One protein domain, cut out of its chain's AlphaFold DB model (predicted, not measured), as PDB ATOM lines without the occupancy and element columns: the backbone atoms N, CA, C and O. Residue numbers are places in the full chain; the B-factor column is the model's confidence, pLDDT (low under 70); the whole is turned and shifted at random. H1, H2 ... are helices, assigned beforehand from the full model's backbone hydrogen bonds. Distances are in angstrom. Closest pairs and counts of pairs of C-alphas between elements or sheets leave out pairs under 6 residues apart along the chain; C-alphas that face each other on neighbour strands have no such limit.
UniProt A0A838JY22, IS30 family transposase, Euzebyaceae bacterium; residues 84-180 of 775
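This is residues 84 to 180 of the 775 residues of the protein "IS30 family transposase" of Euzebyaceae bacterium (UniProt A0A838JY22). With little regular structure, four short helices crossing at steep tilts form a small cluster, and a long loop, residues 100 to 135, swings wide beside it. Residues 145 to 150 stick out. The 97 printed residues include H1, H2, H3 and H4 in chain order, no named strand; the class is all helix, with 38 residues in named elements. The whole is compact, radius of gyration of the C-alphas 14.4 A, and flat, spanning 40 by 40 by 19 A.

H1, residues 88 to 99, starts at C-alpha (29.179, 43.940, -6.214) and is 16.2 A long. H2 is residues 136 to 146, 15.0 A; H3 157 to 165, 12.3 A; H4 174 to 179, 10.5 A, ending at C-alpha (32.695, 25.186, -12.449).

H1 touches H4 with residues 95 to 99 alone, closest C-alphas Leu 98 and Cys 179, 6.0 A, at a steep tilt of 47 degrees. H2 touches H3, closest C-alphas Pro 136 and His 157, 4.7 A. Every O i to N i+4 pair is within hydrogen-bond range in H1 and H3, 5 of 7 in H2, and 0 of 2 in H4, where 3 of 3 O i to N i+3 pairs are.

The C-alphas farthest apart, Arg 125 and Asp 149, are 42.5 A apart. The printed part has no cut; H1 to H2 is a long link. pLDDT is under 70 in residues 102 to 130 and 165 to 180.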
ATOM      1  N   LEU A  84      22.562  40.185  -7.892       81.19
ATOM      2  CA  LEU A  84      23.991  40.144  -8.256       81.19
ATOM      3  C   LEU A  84      24.445  41.300  -9.166       81.19
ATOM      4  O   LEU A  84      25.639  41.556  -9.278       81.19
ATOM      5  N   ALA A  85      23.512  41.957  -9.861       77.31
ATOM      6  CA  ALA A  85      23.805  43.157 -10.644       77.31
ATOM      7  C   ALA A  85      23.733  44.433  -9.794       77.31
ATOM      8  O   ALA A  85      24.265  45.448 -10.213       77.31
ATOM      9  N   ALA A  86      23.059  44.383  -8.641       78.69
ATOM     10  CA  ALA A  86      22.911  45.515  -7.729       78.69
ATOM     11  C   ALA A  86      23.919  45.490  -6.562       78.69
ATOM     12  O   ALA A  86      24.049  46.492  -5.872       78.69
ATOM     13  N   ASP A  87      24.591  44.358  -6.329       85.19
ATOM     14  CA  ASP A  87      25.490  44.126  -5.195       85.19
ATOM     15  C   ASP A  87      26.802  43.481  -5.676       85.19
ATOM     16  O   ASP A  87      26.847  42.303  -6.064       85.19
ATOM     17  N   ASP A  88      27.860  44.290  -5.688       86.44
ATOM     18  CA  ASP A  88      29.179  43.940  -6.214       86.44
ATOM     19  C   ASP A  88      29.944  42.991  -5.283       86.44
ATOM     20  O   ASP A  88      30.562  42.031  -5.749       86.44
ATOM     21  N   GLN A  89      29.824  43.183  -3.968       89.38
ATOM     22  CA  GLN A  89      30.476  42.350  -2.957       89.38
ATOM     23  C   GLN A  89      29.924  40.921  -2.981       89.38
ATOM     24  O   GLN A  89      30.676  39.937  -2.986       89.38
ATOM     25  N   LEU A  90      28.599  40.791  -3.064       87.81
ATOM     26  CA  LEU A  90      27.938  39.502  -3.209       87.81
ATOM     27  C   LEU A  90      28.338  38.817  -4.520       87.81
ATOM     28  O   LEU A  90      28.568  37.602  -4.547       87.81
ATOM     29  N   ARG A  91      28.434  39.582  -5.612       87.88
ATOM     30  CA  ARG A  91      28.877  39.064  -6.908       87.88
ATOM     31  C   ARG A  91      30.296  38.514  -6.823       87.88
ATOM     32  O   ARG A  91      30.509  37.370  -7.229       87.88
ATOM     33  N   ASP A  92      31.237  39.257  -6.259       86.75
ATOM     34  CA  ASP A  92      32.638  38.843  -6.185       86.75
ATOM     35  C   ASP A  92      32.849  37.630  -5.283       86.75
ATOM     36  O   ASP A  92      33.556  36.693  -5.666       86.75
ATOM     37  N   TYR A  93      32.140  37.557  -4.155       88.50
ATOM     38  CA  TYR A  93      32.152  36.367  -3.309       88.50
ATOM     39  C   TYR A  93      31.653  35.125  -4.064       88.50
ATOM     40  O   TYR A  93      32.264  34.052  -4.006       88.50
ATOM     41  N   VAL A  94      30.543  35.254  -4.803       85.00
ATOM     42  CA  VAL A  94      29.997  34.154  -5.610       85.00
ATOM     43  C   VAL A  94      30.993  33.739  -6.701       85.00
ATOM     44  O   VAL A  94      31.177  32.539  -6.920       85.00
ATOM     45  N   GLN A  95      31.675  34.688  -7.349       84.81
ATOM     46  CA  GLN A  95      32.702  34.396  -8.356       84.81
ATOM     47  C   GLN A  95      33.917  33.671  -7.758       84.81
ATOM     48  O   GLN A  95      34.342  32.659  -8.321       84.81
ATOM     49  N   ASP A  96      34.436  34.114  -6.607       82.88
ATOM     50  CA  ASP A  96      35.560  33.456  -5.925       82.88
ATOM     51  C   ASP A  96      35.207  32.026  -5.500       82.88
ATOM     52  O   ASP A  96      35.974  31.094  -5.728       82.88
ATOM     53  N   ARG A  97      34.029  31.794  -4.914       84.00
ATOM     54  CA  ARG A  97      33.660  30.435  -4.486       84.00
ATOM     55  C   ARG A  97      33.418  29.487  -5.667       84.00
ATOM     56  O   ARG A  97      33.658  28.284  -5.535       84.00
ATOM     57  N   LEU A  98      32.992  30.009  -6.820       79.75
ATOM     58  CA  LEU A  98      32.857  29.228  -8.052       79.75
ATOM     59  C   LEU A  98      34.219  28.919  -8.694       79.75
ATOM     60  O   LEU A  98      34.482  27.757  -8.999       79.75
ATOM     61  N   ALA A  99      35.072  29.927  -8.895       76.94
ATOM     62  CA  ALA A  99      36.249  29.840  -9.771       76.94
ATOM     63  C   ALA A  99      37.602  30.137  -9.101       76.94
ATOM     64  O   ALA A  99      38.632  30.095  -9.774       76.94
ATOM     65  N   GLY A 100      37.622  30.431  -7.802       76.75
ATOM     66  CA  GLY A 100      38.826  30.798  -7.060       76.75
ATOM     67  C   GLY A 100      39.853  29.669  -6.977       76.75
ATOM     68  O   GLY A 100      39.512  28.483  -7.024       76.75
ATOM     69  N   THR A 101      41.122  30.050  -6.842       71.62
ATOM     70  CA  THR A 101      42.270  29.135  -6.823       71.62
ATOM     71  C   THR A 101      42.284  28.279  -5.552       71.62
ATOM     72  O   THR A 101      41.848  28.711  -4.482       71.62
ATOM     73  N   ILE A 102      42.767  27.043  -5.670       68.62
ATOM     74  CA  ILE A 102      42.962  26.136  -4.533       68.62
ATOM     75  C   ILE A 102      44.353  26.387  -3.942       68.62
ATOM     76  O   ILE A 102      45.331  26.440  -4.684       68.62
ATOM     77  N   ALA A 103      44.433  26.496  -2.616       64.81
ATOM     78  CA  ALA A 103      45.683  26.561  -1.867       64.81
ATOM     79  C   ALA A 103      45.844  25.315  -0.983       64.81
ATOM     80  O   ALA A 103      44.854  24.721  -0.536       64.81
ATOM     81  N   ARG A 104      47.089  24.913  -0.743       57.78
ATOM     82  CA  ARG A 104      47.458  23.888   0.238       57.78
ATOM     83  C   ARG A 104      47.237  24.405   1.674       57.78
ATOM     84  O   ARG A 104      47.067  25.607   1.875       57.78
ATOM     85  N   PRO A 105      47.210  23.523   2.694       51.81
ATOM     86  CA  PRO A 105      47.101  23.940   4.098       51.81
ATOM     87  C   PRO A 105      48.215  24.888   4.574       51.81
ATOM     88  O   PRO A 105      47.994  25.599   5.549       51.81
ATOM     89  N   ASP A 106      49.362  24.881   3.893       58.88
ATOM     90  CA  ASP A 106      50.524  25.762   4.083       58.88
ATOM     91  C   ASP A 106      50.411  27.105   3.320       58.88
ATOM     92  O   ASP A 106      51.254  27.979   3.487       58.88
ATOM     93  N   GLY A 107      49.353  27.297   2.520       56.81
ATOM     94  CA  GLY A 107      49.089  28.514   1.748       56.81
ATOM     95  C   GLY A 107      49.588  28.498   0.298       56.81
ATOM     96  O   GLY A 107      49.207  29.385  -0.464       56.81
ATOM     97  N   GLU A 108      50.364  27.496  -0.130       67.31
ATOM     98  CA  GLU A 108      50.906  27.441  -1.495       67.31
ATOM     99  C   GLU A 108      49.795  27.177  -2.530       67.31
ATOM    100  O   GLU A 108      48.969  26.266  -2.376       67.31
ATOM    101  N   LEU A 109      49.755  27.971  -3.605       68.50
ATOM    102  CA  LEU A 109      48.770  27.819  -4.677       68.50
ATOM    103  C   LEU A 109      49.017  26.531  -5.463       68.50
ATOM    104  O   LEU A 109      50.141  26.213  -5.839       68.50
ATOM    105  N   VAL A 110      47.946  25.797  -5.758       65.38
ATOM    106  CA  VAL A 110      48.035  24.554  -6.525       65.38
ATOM    107  C   VAL A 110      47.717  24.840  -7.998       65.38
ATOM    108  O   VAL A 110      46.547  25.087  -8.313       65.38
ATOM    109  N   PRO A 111      48.705  24.793  -8.916       58.22
ATOM    110  CA  PRO A 111      48.439  24.950 -10.340       58.22
ATOM    111  C   PRO A 111      47.632  23.749 -10.852       58.22
ATOM    112  O   PRO A 111      47.977  22.593 -10.606       58.22
ATOM    113  N   GLY A 112      46.513  24.029 -11.522       62.12
ATOM    114  CA  GLY A 112      45.684  23.025 -12.192       62.12
ATOM    115  C   GLY A 112      46.002  22.928 -13.687       62.12
ATOM    116  O   GLY A 112      46.655  23.822 -14.222       62.12
ATOM    117  N   PRO A 113      45.508  21.890 -14.384       63.06
ATOM    118  CA  PRO A 113      45.685  21.771 -15.830       63.06
ATOM    119  C   PRO A 113      45.016  22.944 -16.565       63.06
ATOM    120  O   PRO A 113      43.931  23.395 -16.172       63.06
ATOM    121  N   GLU A 114      45.642  23.432 -17.640       58.19
ATOM    122  CA  GLU A 114      45.041  24.432 -18.528       58.19
ATOM    123  C   GLU A 114      43.954  23.791 -19.394       58.19
ATOM    124  O   GLU A 114      44.177  22.792 -20.074       58.19
ATOM    125  N   VAL A 115      42.741  24.354 -19.370       60.06
ATOM    126  CA  VAL A 115      41.585  23.755 -20.055       60.06
ATOM    127  C   VAL A 115      40.839  24.796 -20.881       60.06
ATOM    128  O   VAL A 115      40.126  25.644 -20.340       60.06
ATOM    129  N   ARG A 116      40.914  24.676 -22.212       53.75
ATOM    130  CA  ARG A 116      40.166  25.512 -23.168       53.75
ATOM    131  C   ARG A 116      38.667  25.159 -23.171       53.75
ATOM    132  O   ARG A 116      38.279  23.993 -23.105       53.75
ATOM    133  N   PHE A 117      37.784  26.160 -23.219       51.25
ATOM    134  CA  PHE A 117      36.325  25.966 -23.289       51.25
ATOM    135  C   PHE A 117      35.883  25.655 -24.735       51.25
ATOM    136  O   PHE A 117      36.055  26.500 -25.604       51.25
ATOM    137  N   ILE A 118      35.283  24.478 -24.995       53.25
ATOM    138  CA  ILE A 118      34.945  24.003 -26.365       53.25
ATOM    139  C   ILE A 118      33.422  23.799 -26.601       53.25
ATOM    140  O   ILE A 118      33.000  23.082 -27.501       53.25
ATOM    141  N   GLY A 119      32.536  24.428 -25.819       51.56
ATOM    142  CA  GLY A 119      31.092  24.454 -26.134       51.56
ATOM    143  C   GLY A 119      30.213  23.320 -25.559       51.56
ATOM    144  O   GLY A 119      30.541  22.699 -24.554       51.56
ATOM    145  N   ARG A 120      28.985  23.172 -26.102       51.88
ATOM    146  CA  ARG A 120      27.731  23.142 -25.300       51.88
ATOM    147  C   ARG A 120      26.952  21.836 -25.071       51.88
ATOM    148  O   ARG A 120      25.954  21.921 -24.355       51.88
ATOM    149  N   ARG A 121      27.285  20.663 -25.622       40.94
ATOM    150  CA  ARG A 121      26.323  19.525 -25.565       40.94
ATOM    151  C   ARG A 121      26.780  18.188 -24.992       40.94
ATOM    152  O   ARG A 121      25.912  17.368 -24.709       40.94
ATOM    153  N   HIS A 122      28.055  17.996 -24.672       44.34
ATOM    154  CA  HIS A 122      28.495  16.777 -23.989       44.34
ATOM    155  C   HIS A 122      29.346  17.118 -22.766       44.34
ATOM    156  O   HIS A 122      30.162  18.034 -22.806       44.34
ATOM    157  N   GLY A 123      29.099  16.418 -21.649       50.34
ATOM    158  CA  GLY A 123      29.938  16.535 -20.455       50.34
ATOM    159  C   GLY A 123      31.392  16.284 -20.847       50.34
ATOM    160  O   GLY A 123      31.663  15.357 -21.608       50.34
ATOM    161  N   ARG A 124      32.295  17.156 -20.395       51.28
ATOM    162  CA  ARG A 124      33.697  17.155 -20.819       51.28
ATOM    163  C   ARG A 124      34.331  15.794 -20.511       51.28
ATOM    164  O   ARG A 124      34.373  15.403 -19.351       51.28
ATOM    165  N   ARG A 125      34.807  15.094 -21.545       51.28
ATOM    166  CA  ARG A 125      35.682  13.911 -21.442       51.28
ATOM    167  C   ARG A 125      37.158  14.345 -21.412       51.28
ATOM    168  O   ARG A 125      37.969  13.830 -22.164       51.28
ATOM    169  N   ALA A 126      37.456  15.396 -20.655       59.72
ATOM    170  CA  ALA A 126      38.770  16.024 -20.575       59.72
ATOM    171  C   ALA A 126      38.955  16.633 -19.180       59.72
ATOM    172  O   ALA A 126      37.969  16.846 -18.462       59.72
ATOM    173  N   ASP A 127      40.205  16.929 -18.824       57.53
ATOM    174  CA  ASP A 127      40.565  17.534 -17.543       57.53
ATOM    175  C   ASP A 127      39.817  18.849 -17.289       57.53
ATOM    176  O   ASP A 127      39.369  19.539 -18.209       57.53
ATOM    177  N   ARG A 128      39.622  19.184 -16.008       63.44
ATOM    178  CA  ARG A 128      38.973  20.428 -15.568       63.44
ATOM    179  C   ARG A 128      40.002  21.317 -14.890       63.44
ATOM    180  O   ARG A 128      40.827  20.817 -14.129       63.44
ATOM    181  N   ARG A 129      39.898  22.633 -15.110       65.62
ATOM    182  CA  ARG A 129      40.659  23.615 -14.330       65.62
ATOM    183  C   ARG A 129      40.350  23.390 -12.854       65.62
ATOM    184  O   ARG A 129      39.182  23.311 -12.472       65.62
ATOM    185  N   TRP A 130      41.391  23.293 -12.041       68.75
ATOM    186  CA  TRP A 130      41.232  23.186 -10.599       68.75
ATOM    187  C   TRP A 130      40.802  24.537 -10.033       68.75
ATOM    188  O   TRP A 130      41.452  25.557 -10.250       68.75
ATOM    189  N   ALA A 131      39.670  24.533  -9.339       70.00
ATOM    190  CA  ALA A 131      39.081  25.690  -8.687       70.00
ATOM    191  C   ALA A 131      38.300  25.216  -7.462       70.00
ATOM    192  O   ALA A 131      37.906  24.047  -7.402       70.00
ATOM    193  N   LYS A 132      38.011  26.125  -6.527       71.19
ATOM    194  CA  LYS A 132      37.176  25.861  -5.345       71.19
ATOM    195  C   LYS A 132      35.887  25.107  -5.714       71.19
ATOM    196  O   LYS A 132      35.516  24.177  -5.003       71.19
ATOM    197  N   SER A 133      35.249  25.453  -6.840       72.25
ATOM    198  CA  SER A 133      34.140  24.703  -7.462       72.25
ATOM    199  C   SER A 133      32.936  24.461  -6.542       72.25
ATOM    200  O   SER A 133      32.294  23.405  -6.578       72.25
ATOM    201  N   TRP A 134      32.599  25.441  -5.699       76.06
ATOM    202  CA  TRP A 134      31.462  25.320  -4.787       76.06
ATOM    203  C   TRP A 134      30.160  25.309  -5.588       76.06
ATOM    204  O   TRP A 134      29.989  26.074  -6.537       76.06
ATOM    205  N   SER A 135      29.201  24.459  -5.214       74.38
ATOM    206  CA  SER A 135      27.877  24.527  -5.833       74.38
ATOM    207  C   SER A 135      27.167  25.828  -5.428       74.38
ATOM    208  O   SER A 135      27.369  26.308  -4.312       74.38
ATOM    209  N   PRO A 136      26.263  26.369  -6.265       78.88
ATOM    210  CA  PRO A 136      25.418  27.505  -5.885       78.88
ATOM    211  C   PRO A 136      24.699  27.337  -4.538       78.88
ATOM    212  O   PRO A 136      24.483  28.303  -3.816       78.88
ATOM    213  N   GLU A 137      24.367  26.099  -4.177       75.56
ATOM    214  CA  GLU A 137      23.790  25.743  -2.879       75.56
ATOM    215  C   GLU A 137      24.801  25.841  -1.731       75.56
ATOM    216  O   GLU A 137      24.491  26.432  -0.699       75.56
ATOM    217  N   GLN A 138      26.031  25.350  -1.918       78.62
ATOM    218  CA  GLN A 138      27.109  25.530  -0.939       78.62
ATOM    219  C   GLN A 138      27.415  27.013  -0.714       78.62
ATOM    220  O   GLN A 138      27.582  27.428   0.427       78.62
ATOM    221  N   ILE A 139      27.440  27.810  -1.784       79.12
ATOM    222  CA  ILE A 139      27.679  29.258  -1.717       79.12
ATOM    223  C   ILE A 139      26.542  29.954  -0.963       79.12
ATOM    224  O   ILE A 139      26.803  30.670  -0.002       79.12
ATOM    225  N   SER A 140      25.284  29.685  -1.334       81.00
ATOM    226  CA  SER A 140      24.101  30.258  -0.674       81.00
ATOM    227  C   SER A 140      24.056  29.929   0.823       81.00
ATOM    228  O   SER A 140      23.768  30.801   1.643       81.00
ATOM    229  N   ASN A 141      24.410  28.697   1.201       78.56
ATOM    230  CA  ASN A 141      24.447  28.284   2.603       78.56
ATOM    231  C   ASN A 141      25.639  28.876   3.364       78.56
ATOM    232  O   ASN A 141      25.507  29.200   4.543       78.56
ATOM    233  N   ARG A 142      26.794  29.038   2.711       83.12
ATOM    234  CA  ARG A 142      28.001  29.580   3.344       83.12
ATOM    235  C   ARG A 142      27.957  31.079   3.547       83.12
ATOM    236  O   ARG A 142      28.455  31.532   4.565       83.12
ATOM    237  N   LEU A 143      27.329  31.825   2.644       84.19
ATOM    238  CA  LEU A 143      27.131  33.268   2.796       84.19
ATOM    239  C   LEU A 143      26.478  33.626   4.141       84.19
ATOM    240  O   LEU A 143      26.858  34.603   4.768       84.19
ATOM    241  N   ARG A 144      25.571  32.774   4.638       78.50
ATOM    242  CA  ARG A 144      24.929  32.942   5.955       78.50
ATOM    243  C   ARG A 144      25.874  32.731   7.139       78.50
ATOM    244  O   ARG A 144      25.568  33.170   8.234       78.50
ATOM    245  N   VAL A 145      26.968  32.004   6.929       78.31
ATOM    246  CA  VAL A 145      27.976  31.696   7.952       78.31
ATOM    247  C   VAL A 145      29.113  32.706   7.912       78.31
ATOM    248  O   VAL A 145      29.578  33.131   8.959       78.31
ATOM    249  N   ASP A 146      29.578  33.064   6.713       79.44
ATOM    250  CA  ASP A 146      30.676  34.018   6.540       79.44
ATOM    251  C   ASP A 146      30.214  35.466   6.799       79.44
ATOM    252  O   ASP A 146      31.028  36.285   7.207       79.44
ATOM    253  N   PHE A 147      28.922  35.767   6.605       84.25
ATOM    254  CA  PHE A 147      28.327  37.092   6.819       84.25
ATOM    255  C   PHE A 147      27.024  36.974   7.629       84.25
ATOM    256  O   PHE A 147      25.935  37.114   7.061       84.25
ATOM    257  N   PRO A 148      27.080  36.628   8.926       77.44
ATOM    258  CA  PRO A 148      25.887  36.358   9.734       77.44
ATOM    259  C   PRO A 148      24.963  37.578   9.869       77.44
ATOM    260  O   PRO A 148      23.753  37.415   9.720       77.44
ATOM    261  N   ASP A 149      25.527  38.779   9.993       85.06
ATOM    262  CA  ASP A 149      24.775  40.009  10.290       85.06
ATOM    263  C   ASP A 149      24.445  40.857   9.048       85.06
ATOM    264  O   ASP A 149      23.753  41.865   9.142       85.06
ATOM    265  N   ASP A 150      24.910  40.447   7.863       82.44
ATOM    266  CA  ASP A 150      24.701  41.191   6.619       82.44
ATOM    267  C   ASP A 150      23.656  40.512   5.713       82.44
ATOM    268  O   ASP A 150      23.891  39.472   5.072       82.44
ATOM    269  N   GLU A 151      22.464  41.107   5.645       82.75
ATOM    270  CA  GLU A 151      21.364  40.627   4.807       82.75
ATOM    271  C   GLU A 151      21.565  40.884   3.301       82.75
ATOM    272  O   GLU A 151      20.989  40.175   2.453       82.75
ATOM    273  N   SER A 152      22.416  41.847   2.927       83.88
ATOM    274  CA  SER A 152      22.753  42.106   1.521       83.88
ATOM    275  C   SER A 152      23.427  40.874   0.906       83.88
ATOM    276  O   SER A 152      23.002  40.392  -0.147       83.88
ATOM    277  N   MET A 153      24.249  40.178   1.695       89.06
ATOM    278  CA  MET A 153      24.947  38.943   1.328       89.06
ATOM    279  C   MET A 153      24.048  37.691   1.206       89.06
ATOM    280  O   MET A 153      24.530  36.570   1.039       89.06
ATOM    281  N   ARG A 154      22.714  37.826   1.252       89.50
ATOM    282  CA  ARG A 154      21.761  36.710   1.086       89.50
ATOM    283  C   ARG A 154      21.335  36.526  -0.368       89.50
ATOM    284  O   ARG A 154      20.646  37.371  -0.939       89.50
ATOM    285  N   ILE A 155      21.619  35.363  -0.949       86.12
ATOM    286  CA  ILE A 155      21.088  34.977  -2.264       86.12
ATOM    287  C   ILE A 155      20.658  33.515  -2.287       86.12
ATOM    288  O   ILE A 155      21.287  32.666  -1.661       86.12
ATOM    289  N   SER A 156      19.577  33.204  -3.007       84.38
ATOM    290  CA  SER A 156      19.158  31.819  -3.224       84.38
ATOM    291  C   SER A 156      20.030  31.147  -4.285       84.38
ATOM    292  O   SER A 156      20.433  31.759  -5.277       84.38
ATOM    293  N   HIS A 157      20.278  29.853  -4.116       70.62
ATOM    294  CA  HIS A 157      21.021  29.067  -5.099       70.62
ATOM    295  C   HIS A 157      20.339  29.058  -6.479       70.62
ATOM    296  O   HIS A 157      21.028  29.053  -7.495       70.62
ATOM    297  N   GLU A 158      19.002  29.133  -6.537       78.31
ATOM    298  CA  GLU A 158      18.271  29.276  -7.801       78.31
ATOM    299  C   GLU A 158      18.550  30.633  -8.457       78.31
ATOM    300  O   GLU A 158      18.738  30.685  -9.665       78.31
ATOM    301  N   ALA A 159      18.665  31.732  -7.702       79.56
ATOM    302  CA  ALA A 159      19.035  33.028  -8.276       79.56
ATOM    303  C   ALA A 159      20.454  33.017  -8.875       79.56
ATOM    304  O   ALA A 159      20.650  33.556  -9.965       79.56
ATOM    305  N   ILE A 160      21.407  32.331  -8.229       78.12
ATOM    306  CA  ILE A 160      22.749  32.093  -8.785       78.12
ATOM    307  C   ILE A 160      22.659  31.240 -10.067       78.12
ATOM    308  O   ILE A 160      23.257  31.594 -11.081       78.12
ATOM    309  N   TYR A 161      21.866  30.159 -10.081       72.69
ATOM    310  CA  TYR A 161      21.645  29.358 -11.296       72.69
ATOM    311  C   TYR A 161      21.029  30.181 -12.433       72.69
ATOM    312  O   TYR A 161      21.474  30.092 -13.575       72.69
ATOM    313  N   GLN A 162      20.020  30.999 -12.140       70.44
ATOM    314  CA  GLN A 162      19.362  31.853 -13.127       70.44
ATOM    315  C   GLN A 162      20.330  32.902 -13.694       70.44
ATOM    316  O   GLN A 162      20.287  33.159 -14.894       70.44
ATOM    317  N   ALA A 163      21.231  33.456 -12.874       74.69
ATOM    318  CA  ALA A 163      22.292  34.356 -13.332       74.69
ATOM    319  C   ALA A 163      23.332  33.651 -14.227       74.69
ATOM    320  O   ALA A 163      23.817  34.252 -15.179       74.69
ATOM    321  N   LEU A 164      23.626  32.370 -13.978       70.56
ATOM    322  CA  LEU A 164      24.525  31.564 -14.817       70.56
ATOM    323  C   LEU A 164      23.882  31.117 -16.146       70.56
ATOM    324  O   LEU A 164      24.582  30.984 -17.152       70.56
ATOM    325  N   TYR A 165      22.565  30.867 -16.173       61.69
ATOM    326  CA  TYR A 165      21.869  30.312 -17.346       61.69
ATOM    327  C   TYR A 165      21.174  31.352 -18.241       61.69
ATOM    328  O   TYR A 165      21.076  31.129 -19.451       61.69
ATOM    329  N   ILE A 166      20.681  32.471 -17.695       57.41
ATOM    330  CA  ILE A 166      19.901  33.470 -18.445       57.41
ATOM    331  C   ILE A 166      20.776  34.660 -18.842       57.41
ATOM    332  O   ILE A 166      21.126  35.505 -18.024       57.41
ATOM    333  N   GLN A 167      21.047  34.767 -20.145       48.09
ATOM    334  CA  GLN A 167      21.940  35.773 -20.730       48.09
ATOM    335  C   GLN A 167      21.479  37.230 -20.500       48.09
ATOM    336  O   GLN A 167      22.319  38.109 -20.373       48.09
ATOM    337  N   GLY A 168      20.171  37.485 -20.368       47.69
ATOM    338  CA  GLY A 168      19.608  38.826 -20.133       47.69
ATOM    339  C   GLY A 168      19.668  39.344 -18.686       47.69
ATOM    340  O   GLY A 168      19.130  40.412 -18.421       47.69
ATOM    341  N   ARG A 169      20.262  38.600 -17.736       55.12
ATOM    342  CA  ARG A 169      20.429  39.039 -16.330       55.12
ATOM    343  C   ARG A 169      21.861  39.456 -15.956       55.12
ATOM    344  O   ARG A 169      22.066  39.884 -14.830       55.12
ATOM    345  N   GLY A 170      22.821  39.350 -16.880       53.41
ATOM    346  CA  GLY A 170      24.071  40.133 -16.932       53.41
ATOM    347  C   GLY A 170      25.107  40.055 -15.796       53.41
ATOM    348  O   GLY A 170      26.204  40.556 -15.991       53.41
ATOM    349  N   ALA A 171      24.834  39.443 -14.643       61.09
ATOM    350  CA  ALA A 171      25.672  39.662 -13.457       61.09
ATOM    351  C   ALA A 171      26.873  38.714 -13.263       61.09
ATOM    352  O   ALA A 171      27.688  38.963 -12.390       61.09
ATOM    353  N   LEU A 172      27.000  37.607 -14.002       63.91
ATOM    354  CA  LEU A 172      28.104  36.647 -13.822       63.91
ATOM    355  C   LEU A 172      28.716  36.245 -15.166       63.91
ATOM    356  O   LEU A 172      27.998  36.048 -16.151       63.91
ATOM    357  N   LYS A 173      30.047  36.068 -15.205       67.19
ATOM    358  CA  LYS A 173      30.759  35.616 -16.414       67.19
ATOM    359  C   LYS A 173      30.255  34.240 -16.854       67.19
ATOM    360  O   LYS A 173      30.192  33.293 -16.070       67.19
ATOM    361  N   ARG A 174      29.949  34.094 -18.146       63.41
ATOM    362  CA  ARG A 174      29.350  32.875 -18.725       63.41
ATOM    363  C   ARG A 174      30.224  31.624 -18.580       63.41
ATOM    364  O   ARG A 174      29.719  30.504 -18.541       63.41
ATOM    365  N   GLU A 175      31.531  31.821 -18.485       64.62
ATOM    366  CA  GLU A 175      32.535  30.770 -18.320       64.62
ATOM    367  C   GLU A 175      32.429  30.050 -16.965       64.62
ATOM    368  O   GLU A 175      32.801  28.881 -16.865       64.62
ATOM    369  N   LEU A 176      31.820  30.684 -15.951       68.19
ATOM    370  CA  LEU A 176      31.634  30.113 -14.608       68.19
ATOM    371  C   LEU A 176      30.730  28.870 -14.597       68.19
ATOM    372  O   LEU A 176      30.819  28.048 -13.686       68.19
ATOM    373  N   VAL A 177      29.930  28.653 -15.648       64.44
ATOM    374  CA  VAL A 177      29.181  27.401 -15.865       64.44
ATOM    375  C   VAL A 177      30.113  26.179 -15.895       64.44
ATOM    376  O   VAL A 177      29.705  25.084 -15.502       64.44
ATOM    377  N   ALA A 178      31.377  26.342 -16.306       61.28
ATOM    378  CA  ALA A 178      32.368  25.265 -16.306       61.28
ATOM    379  C   ALA A 178      32.688  24.729 -14.895       61.28
ATOM    380  O   ALA A 178      33.066  23.559 -14.774       61.28
ATOM    381  N   CYS A 179      32.471  25.540 -13.854       67.19
ATOM    382  CA  CYS A 179      32.695  25.186 -12.449       67.19
ATOM    383  C   CYS A 179      31.519  24.395 -11.840       67.19
ATOM    384  O   CYS A 179      31.637  23.831 -10.757       67.19
ATOM    385  N   LEU A 180      30.373  24.298 -12.533       68.12
ATOM    386  CA  LEU A 180      29.224  23.520 -12.057       68.12
ATOM    387  C   LEU A 180      29.474  22.012 -12.184       68.12
ATOM    388  O   LEU A 180      29.973  21.531 -13.201       68.12
TER     389      LEU A 180